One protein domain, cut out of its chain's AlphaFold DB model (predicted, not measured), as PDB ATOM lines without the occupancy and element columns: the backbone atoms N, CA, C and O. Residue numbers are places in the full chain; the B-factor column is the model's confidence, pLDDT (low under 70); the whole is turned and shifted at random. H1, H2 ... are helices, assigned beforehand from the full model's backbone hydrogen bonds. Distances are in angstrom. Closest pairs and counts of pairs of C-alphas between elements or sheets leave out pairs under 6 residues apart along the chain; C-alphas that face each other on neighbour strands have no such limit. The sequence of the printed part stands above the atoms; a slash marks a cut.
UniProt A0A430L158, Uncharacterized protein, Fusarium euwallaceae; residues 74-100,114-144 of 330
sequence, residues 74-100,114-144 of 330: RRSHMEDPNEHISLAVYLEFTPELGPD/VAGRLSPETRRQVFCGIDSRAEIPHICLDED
ATOM      1  N   ARG A  74     105.705 106.290  18.731       76.44
ATOM      2  CA  ARG A  74     107.133 106.267  18.399       76.44
ATOM      3  C   ARG A  74     107.577 104.925  17.827       76.44
ATOM      4  O   ARG A  74     108.281 104.902  16.828       76.44
ATOM      5  N   ARG A  75     107.163 103.806  18.431       80.44
ATOM      6  CA  ARG A  75     107.478 102.470  17.898       80.44
ATOM      7  C   ARG A  75     106.901 102.277  16.501       80.44
ATOM      8  O   ARG A  75     107.642 101.889  15.613       80.44
ATOM      9  N   SER A  76     105.631 102.625  16.295       80.69
ATOM     10  CA  SER A  76     105.005 102.539  14.972       80.69
ATOM     11  C   SER A  76     105.668 103.450  13.935       80.69
ATOM     12  O   SER A  76     105.727 103.083  12.770       80.69
ATOM     13  N   HIS A  77     106.188 104.611  14.343       79.56
ATOM     14  CA  HIS A  77     106.941 105.503  13.462       79.56
ATOM     15  C   HIS A  77     108.311 104.923  13.080       79.56
ATOM     16  O   HIS A  77     108.687 105.002  11.922       79.56
ATOM     17  N   MET A  78     109.044 104.320  14.022       74.81
ATOM     18  CA  MET A  78     110.356 103.697  13.761       74.81
ATOM     19  C   MET A  78     110.267 102.359  13.007       74.81
ATOM     20  O   MET A  78     111.288 101.814  12.597       74.81
ATOM     21  N   GLU A  79     109.066 101.790  12.879       79.81
ATOM     22  CA  GLU A  79     108.788 100.619  12.039       79.81
ATOM     23  C   GLU A  79     108.604 100.991  10.552       79.81
ATOM     24  O   GLU A  79     108.498 100.091   9.714       79.81
ATOM     25  N   ASP A  80     108.575 102.286  10.211       74.12
ATOM     26  CA  ASP A  80     108.585 102.754   8.822       74.12
ATOM     27  C   ASP A  80     109.923 102.361   8.155       74.12
ATOM     28  O   ASP A  80     110.990 102.573   8.732       74.12
ATOM     29  N   PRO A  81     109.905 101.743   6.958       70.75
ATOM     30  CA  PRO A  81     111.125 101.311   6.277       70.75
ATOM     31  C   PRO A  81     111.995 102.462   5.756       70.75
ATOM     32  O   PRO A  81     113.127 102.208   5.343       70.75
ATOM     33  N   ASN A  82     111.484 103.692   5.713       76.00
ATOM     34  CA  ASN A  82     112.244 104.829   5.219       76.00
ATOM     35  C   ASN A  82     113.312 105.290   6.229       76.00
ATOM     36  O   ASN A  82     113.135 105.219   7.442       76.00
ATOM     37  N   GLU A  83     114.423 105.824   5.724       76.62
ATOM     38  CA  GLU A  83     115.528 106.306   6.556       76.62
ATOM     39  C   GLU A  83     115.103 107.505   7.425       76.62
ATOM     40  O   GLU A  83     114.680 108.535   6.900       76.62
ATOM     41  N   HIS A  84     115.240 107.393   8.749       81.12
ATOM     42  CA  HIS A  84     115.014 108.494   9.687       81.12
ATOM     43  C   HIS A  84     116.315 109.265   9.911       81.12
ATOM     44  O   HIS A  84     117.299 108.698  10.381       81.12
ATOM     45  N   ILE A  85     116.317 110.557   9.595       82.50
ATOM     46  CA  ILE A  85     117.478 111.434   9.784       82.50
ATOM     47  C   ILE A  85     117.082 112.684  10.558       82.50
ATOM     48  O   ILE A  85     115.934 113.126  10.503       82.50
ATOM     49  N   SER A  86     118.043 113.279  11.257       82.69
ATOM     50  CA  SER A  86     117.851 114.571  11.911       82.69
ATOM     51  C   SER A  86     117.764 115.700  10.882       82.69
ATOM     52  O   SER A  86     118.232 115.563   9.742       82.69
ATOM     53  N   LEU A  87     117.196 116.844  11.272       79.69
ATOM     54  CA  LEU A  87     117.189 118.018  10.406       79.69
ATOM     55  C   LEU A  87     118.624 118.464  10.117       79.69
ATOM     56  O   LEU A  87     118.940 118.755   8.969       79.69
ATOM     57  N   ALA A  88     119.512 118.443  11.113       78.56
ATOM     58  CA  ALA A  88     120.919 118.803  10.924       78.56
ATOM     59  C   ALA A  88     121.610 117.942   9.849       78.56
ATOM     60  O   ALA A  88     122.257 118.476   8.949       78.56
ATOM     61  N   VAL A  89     121.402 116.624   9.887       80.06
ATOM     62  CA  VAL A  89     121.954 115.685   8.898       80.06
ATOM     63  C   VAL A  89     121.344 115.927   7.513       80.06
ATOM     64  O   VAL A  89     122.058 115.934   6.512       80.06
ATOM     65  N   TYR A  90     120.040 116.206   7.425       77.88
ATOM     66  CA  TYR A  90     119.401 116.581   6.159       77.88
ATOM     67  C   TYR A  90     119.992 117.868   5.553       77.88
ATOM     68  O   TYR A  90     120.198 117.944   4.337       77.88
ATOM     69  N   LEU A  91     120.301 118.866   6.389       75.31
ATOM     70  CA  LEU A  91     120.924 120.123   5.964       75.31
ATOM     71  C   LEU A  91     122.352 119.909   5.428       75.31
ATOM     72  O   LEU A  91     122.715 120.538   4.436       75.31
ATOM     73  N   GLU A  92     123.137 118.991   6.009       73.81
ATOM     74  CA  GLU A  92     124.483 118.642   5.511       73.81
ATOM     75  C   GLU A  92     124.453 118.065   4.090       73.81
ATOM     76  O   GLU A  92     125.328 118.355   3.269       73.81
ATOM     77  N   PHE A  93     123.419 117.282   3.772       68.56
ATOM     78  CA  PHE A  93     123.234 116.698   2.444       68.56
ATOM     79  C   PHE A  93     122.510 117.614   1.452       68.56
ATOM     80  O   PHE A  93     122.422 117.270   0.272       68.56
ATOM     81  N   THR A  94     122.034 118.778   1.902       65.81
ATOM     82  CA  THR A  94     121.307 119.747   1.070       65.81
ATOM     83  C   THR A  94     121.978 121.133   1.117       65.81
ATOM     84  O   THR A  94     121.354 122.123   1.502       65.81
ATOM     85  N   PRO A  95     123.258 121.251   0.706       56.84
ATOM     86  CA  PRO A  95     124.083 122.446   0.933       56.84
ATOM     87  C   PRO A  95     123.613 123.721   0.202       56.84
ATOM     88  O   PRO A  95     124.127 124.802   0.474       56.84
ATOM     89  N   GLU A  96     122.635 123.630  -0.705       64.06
ATOM     90  CA  GLU A  96     122.105 124.760  -1.487       64.06
ATOM     91  C   GLU A  96     120.672 125.172  -1.096       64.06
ATOM     92  O   GLU A  96     119.961 125.773  -1.897       64.06
ATOM     93  N   LEU A  97     120.218 124.882   0.129       64.06
ATOM     94  CA  LEU A  97     118.846 125.160   0.603       64.06
ATOM     95  C   LEU A  97     118.381 126.623   0.509       64.06
ATOM     96  O   LEU A  97     117.185 126.902   0.597       64.06
ATOM     97  N   GLY A  98     119.304 127.552   0.287       64.31
ATOM     98  CA  GLY A  98     119.009 128.944   0.003       64.31
ATOM     99  C   GLY A  98     119.929 129.892   0.750       64.31
ATOM    100  O   GLY A  98     120.740 129.473   1.575       64.31
ATOM    101  N   PRO A  99     119.855 131.189   0.430       67.19
ATOM    102  CA  PRO A  99     120.595 132.200   1.166       67.19
ATOM    103  C   PRO A  99     120.118 132.249   2.622       67.19
ATOM    104  O   PRO A  99     118.918 132.254   2.886       67.19
ATOM    105  N   ASP A 100     121.064 132.319   3.555       68.38
ATOM    106  CA  ASP A 100     120.783 132.515   4.974       68.38
ATOM    107  C   ASP A 100     120.183 133.910   5.205       68.38
ATOM    108  O   ASP A 100     120.859 134.936   5.084       68.38
ATOM    109  N   VAL A 114     116.977 136.909  -4.195       72.38
ATOM    110  CA  VAL A 114     117.064 135.753  -3.293       72.38
ATOM    111  C   VAL A 114     116.424 134.513  -3.931       72.38
ATOM    112  O   VAL A 114     116.947 133.408  -3.812       72.38
ATOM    113  N   ALA A 115     115.330 134.714  -4.671       67.75
ATOM    114  CA  ALA A 115     114.656 133.665  -5.419       67.75
ATOM    115  C   ALA A 115     115.522 133.142  -6.575       67.75
ATOM    116  O   ALA A 115     115.694 131.927  -6.681       67.75
ATOM    117  N   GLY A 116     116.097 134.013  -7.413       71.00
ATOM    118  CA  GLY A 116     116.946 133.645  -8.553       71.00
ATOM    119  C   GLY A 116     118.230 132.896  -8.188       71.00
ATOM    120  O   GLY A 116     118.783 132.198  -9.034       71.00
ATOM    121  N   ARG A 117     118.662 132.960  -6.921       72.56
ATOM    122  CA  ARG A 117     119.831 132.224  -6.401       72.56
ATOM    123  C   ARG A 117     119.601 130.722  -6.219       72.56
ATOM    124  O   ARG A 117     120.572 129.994  -6.052       72.56
ATOM    125  N   LEU A 118     118.350 130.264  -6.258       72.81
ATOM    126  CA  LEU A 118     117.990 128.847  -6.173       72.81
ATOM    127  C   LEU A 118     117.695 128.276  -7.561       72.81
ATOM    128  O   LEU A 118     116.859 128.827  -8.286       72.81
ATOM    129  N   SER A 119     118.313 127.143  -7.905       76.31
ATOM    130  CA  SER A 119     117.974 126.414  -9.133       76.31
ATOM    131  C   SER A 119     116.539 125.853  -9.065       76.31
ATOM    132  O   SER A 119     116.029 125.592  -7.968       76.31
ATOM    133  N   PRO A 120     115.842 125.671 -10.201       77.19
ATOM    134  CA  PRO A 120     114.530 125.021 -10.232       77.19
ATOM    135  C   PRO A 120     114.517 123.634  -9.573       77.19
ATOM    136  O   PRO A 120     113.549 123.286  -8.895       77.19
ATOM    137  N   GLU A 121     115.592 122.868  -9.739       74.50
ATOM    138  CA  GLU A 121     115.786 121.537  -9.167       74.50
ATOM    139  C   GLU A 121     115.906 121.616  -7.642       74.50
ATOM    140  O   GLU A 121     115.177 120.923  -6.933       74.50
ATOM    141  N   THR A 122     116.718 122.549  -7.141       73.25
ATOM    142  CA  THR A 122     116.862 122.814  -5.704       73.25
ATOM    143  C   THR A 122     115.534 123.267  -5.104       73.25
ATOM    144  O   THR A 122     115.099 122.721  -4.099       73.25
ATOM    145  N   ARG A 123     114.797 124.192  -5.743       73.62
ATOM    146  CA  ARG A 123     113.466 124.611  -5.252       73.62
ATOM    147  C   ARG A 123     112.499 123.434  -5.149       73.62
ATOM    148  O   ARG A 123     111.727 123.359  -4.198       73.62
ATOM    149  N   ARG A 124     112.531 122.514  -6.112       73.00
ATOM    150  CA  ARG A 124     111.683 121.320  -6.099       73.00
ATOM    151  C   ARG A 124     112.064 120.363  -4.964       73.00
ATOM    152  O   ARG A 124     111.168 119.812  -4.329       73.00
ATOM    153  N   GLN A 125     113.352 120.215  -4.672       73.88
ATOM    154  CA  GLN A 125     113.831 119.437  -3.530       73.88
ATOM    155  C   GLN A 125     113.412 120.075  -2.196       73.88
ATOM    156  O   GLN A 125     112.859 119.390  -1.344       73.88
ATOM    157  N   VAL A 126     113.577 121.394  -2.039       71.06
ATOM    158  CA  VAL A 126     113.247 122.119  -0.798       71.06
ATOM    159  C   VAL A 126     111.742 122.171  -0.524       71.06
ATOM    160  O   VAL A 126     111.312 121.891   0.589       71.06
ATOM    161  N   PHE A 127     110.923 122.526  -1.521       70.69
ATOM    162  CA  PHE A 127     109.481 122.718  -1.319       70.69
ATOM    163  C   PHE A 127     108.658 121.436  -1.436       70.69
ATOM    164  O   PHE A 127     107.540 121.390  -0.925       70.69
ATOM    165  N   CYS A 128     109.159 120.421  -2.143       70.50
ATOM    166  CA  CYS A 128     108.402 119.194  -2.393       70.50
ATOM    167  C   CYS A 128     109.067 117.935  -1.825       70.50
ATOM    168  O   CYS A 128     108.468 116.869  -1.933       70.50
ATOM    169  N   GLY A 129     110.280 118.021  -1.266       65.56
ATOM    170  CA  GLY A 129     111.026 116.855  -0.774       65.56
ATOM    171  C   GLY A 129     111.437 115.875  -1.880       65.56
ATOM    172  O   GLY A 129     111.762 114.727  -1.595       65.56
ATOM    173  N   ILE A 130     111.379 116.293  -3.153       67.25
ATOM    174  CA  ILE A 130     111.657 115.429  -4.307       67.25
ATOM    175  C   ILE A 130     113.137 115.556  -4.671       67.25
ATOM    176  O   ILE A 130     113.534 116.527  -5.316       67.25
ATOM    177  N   ASP A 131     113.925 114.555  -4.289       65.12
ATOM    178  CA  ASP A 131     115.308 114.355  -4.736       65.12
ATOM    179  C   ASP A 131     115.361 113.253  -5.822       65.12
ATOM    180  O   ASP A 131     114.404 112.521  -6.064       65.12
ATOM    181  N   SER A 132     116.503 113.132  -6.488       63.41
ATOM    182  CA  SER A 132     116.908 112.045  -7.383       63.41
ATOM    183  C   SER A 132     117.123 110.686  -6.691       63.41
ATOM    184  O   SER A 132     117.438 109.700  -7.362       63.41
ATOM    185  N   ARG A 133     116.959 110.617  -5.363       64.19
ATOM    186  CA  ARG A 133     117.075 109.388  -4.565       64.19
ATOM    187  C   ARG A 133     115.892 108.447  -4.805       64.19
ATOM    188  O   ARG A 133     114.788 108.878  -5.123       64.19
ATOM    189  N   ALA A 134     116.140 107.148  -4.633       60.75
ATOM    190  CA  ALA A 134     115.109 106.113  -4.737       60.75
ATOM    191  C   ALA A 134     114.176 106.073  -3.512       60.75
ATOM    192  O   ALA A 134     113.020 105.677  -3.646       60.75
ATOM    193  N   GLU A 135     114.667 106.510  -2.349       64.06
ATOM    194  CA  GLU A 135     113.946 106.562  -1.075       64.06
ATOM    195  C   GLU A 135     114.061 107.975  -0.485       64.06
ATOM    196  O   GLU A 135     115.118 108.609  -0.562       64.06
ATOM    197  N   ILE A 136     112.948 108.490   0.046       69.12
ATOM    198  CA  ILE A 136     112.856 109.838   0.619       69.12
ATOM    199  C   ILE A 136     113.130 109.711   2.121       69.12
ATOM    200  O   ILE A 136     112.379 109.004   2.797       69.12
ATOM    201  N   PRO A 137     114.170 110.370   2.661       72.56
ATOM    202  CA  PRO A 137     114.440 110.308   4.088       72.56
ATOM    203  C   PRO A 137     113.355 111.058   4.874       72.56
ATOM    204  O   PRO A 137     112.898 112.128   4.463       72.56
ATOM    205  N   HIS A 138     112.957 110.518   6.023       77.75
ATOM    206  CA  HIS A 138     112.071 111.194   6.969       77.75
ATOM    207  C   HIS A 138     112.895 112.038   7.921       77.75
ATOM    208  O   HIS A 138     113.703 111.519   8.692       77.75
ATOM    209  N   ILE A 139     112.639 113.342   7.905       78.88
ATOM    210  CA  ILE A 139     113.189 114.252   8.905       78.88
ATOM    211  C   ILE A 139     112.473 113.963  10.226       78.88
ATOM    212  O   ILE A 139     111.290 114.272  10.386       78.88
ATOM    213  N   CYS A 140     113.182 113.328  11.154       78.38
ATOM    214  CA  CYS A 140     112.652 112.905  12.437       78.38
ATOM    215  C   CYS A 140     113.203 113.789  13.554       78.38
ATOM    216  O   CYS A 140     114.400 113.788  13.833       78.38
ATOM    217  N   LEU A 141     112.304 114.490  14.245       76.56
ATOM    218  CA  LEU A 141     112.646 115.340  15.391       76.56
ATOM    219  C   LEU A 141     113.258 114.551  16.563       76.56
ATOM    220  O   LEU A 141     113.889 115.138  17.437       76.56
ATOM    221  N   ASP A 142     113.072 113.229  16.604       74.44
ATOM    222  CA  ASP A 142     113.680 112.368  17.622       74.44
ATOM    223  C   ASP A 142     115.190 112.177  17.431       74.44
ATOM    224  O   ASP A 142     115.872 111.876  18.412       74.44
ATOM    225  N   GLU A 143     115.680 112.342  16.200       79.19
ATOM    226  CA  GLU A 143     117.099 112.255  15.838       79.19
ATOM    227  C   GLU A 143     117.812 113.616  15.966       79.19
ATOM    228  O   GLU A 143     119.040 113.681  15.919       79.19
ATOM    229  N   ASP A 144     117.061 114.713  16.132       77.38
ATOM    230  CA  ASP A 144     117.617 116.037  16.428       77.38
ATOM    231  C   ASP A 144     118.092 116.142  17.888       77.38
ATOM    232  O   ASP A 144     117.672 115.397  18.780       77.38
TER     233      ASP A 144
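This is residues 74 to 100 and 114 to 144 of the 330 residues of an uncharacterized protein of Fusarium euwallaceae (UniProt A0A430L158). There is little regular structure here: an elongated, loose string of loops with three short helices set along it, H1 near one end of the long axis and H2 and H3 farther along. The stretch 129 to 144 folds back, and its residues 138 to 139 pair in parallel with residues 84 to 85. You see 58 residues, all helix by class, with H1, H2, H3 in chain order holding 20 and no named strand; the radius of gyration of the C-alphas is 13.1 A, the spans 42 by 23 by 14 A.

Begin at H3, residues 120 to 128; it is apart from H2, residues 87 to 92, and from H1, residues 74 to 78. H1 and H2 are apart too. In H1, H2 and H3 every O i to N i+4 pair is within hydrogen-bond range.

Find C-alpha 120 at (114.530, 125.021, -10.232); H3 runs 11.5 A to C-alpha 128. H2 spans 8.8 A, and H1, 6.2 A, begins at (107.133, 106.267, 18.399).

The C-alphas of Arg 75 and Gly 116 are farthest apart, 42.0 A. Residues 101 to 113 are cut out, leaving 9.6 A between C-alphas 100 and 114. The H1 to H2 link is short. Residues 93 to 100, 115 and 129 to 136 are under pLDDT 70.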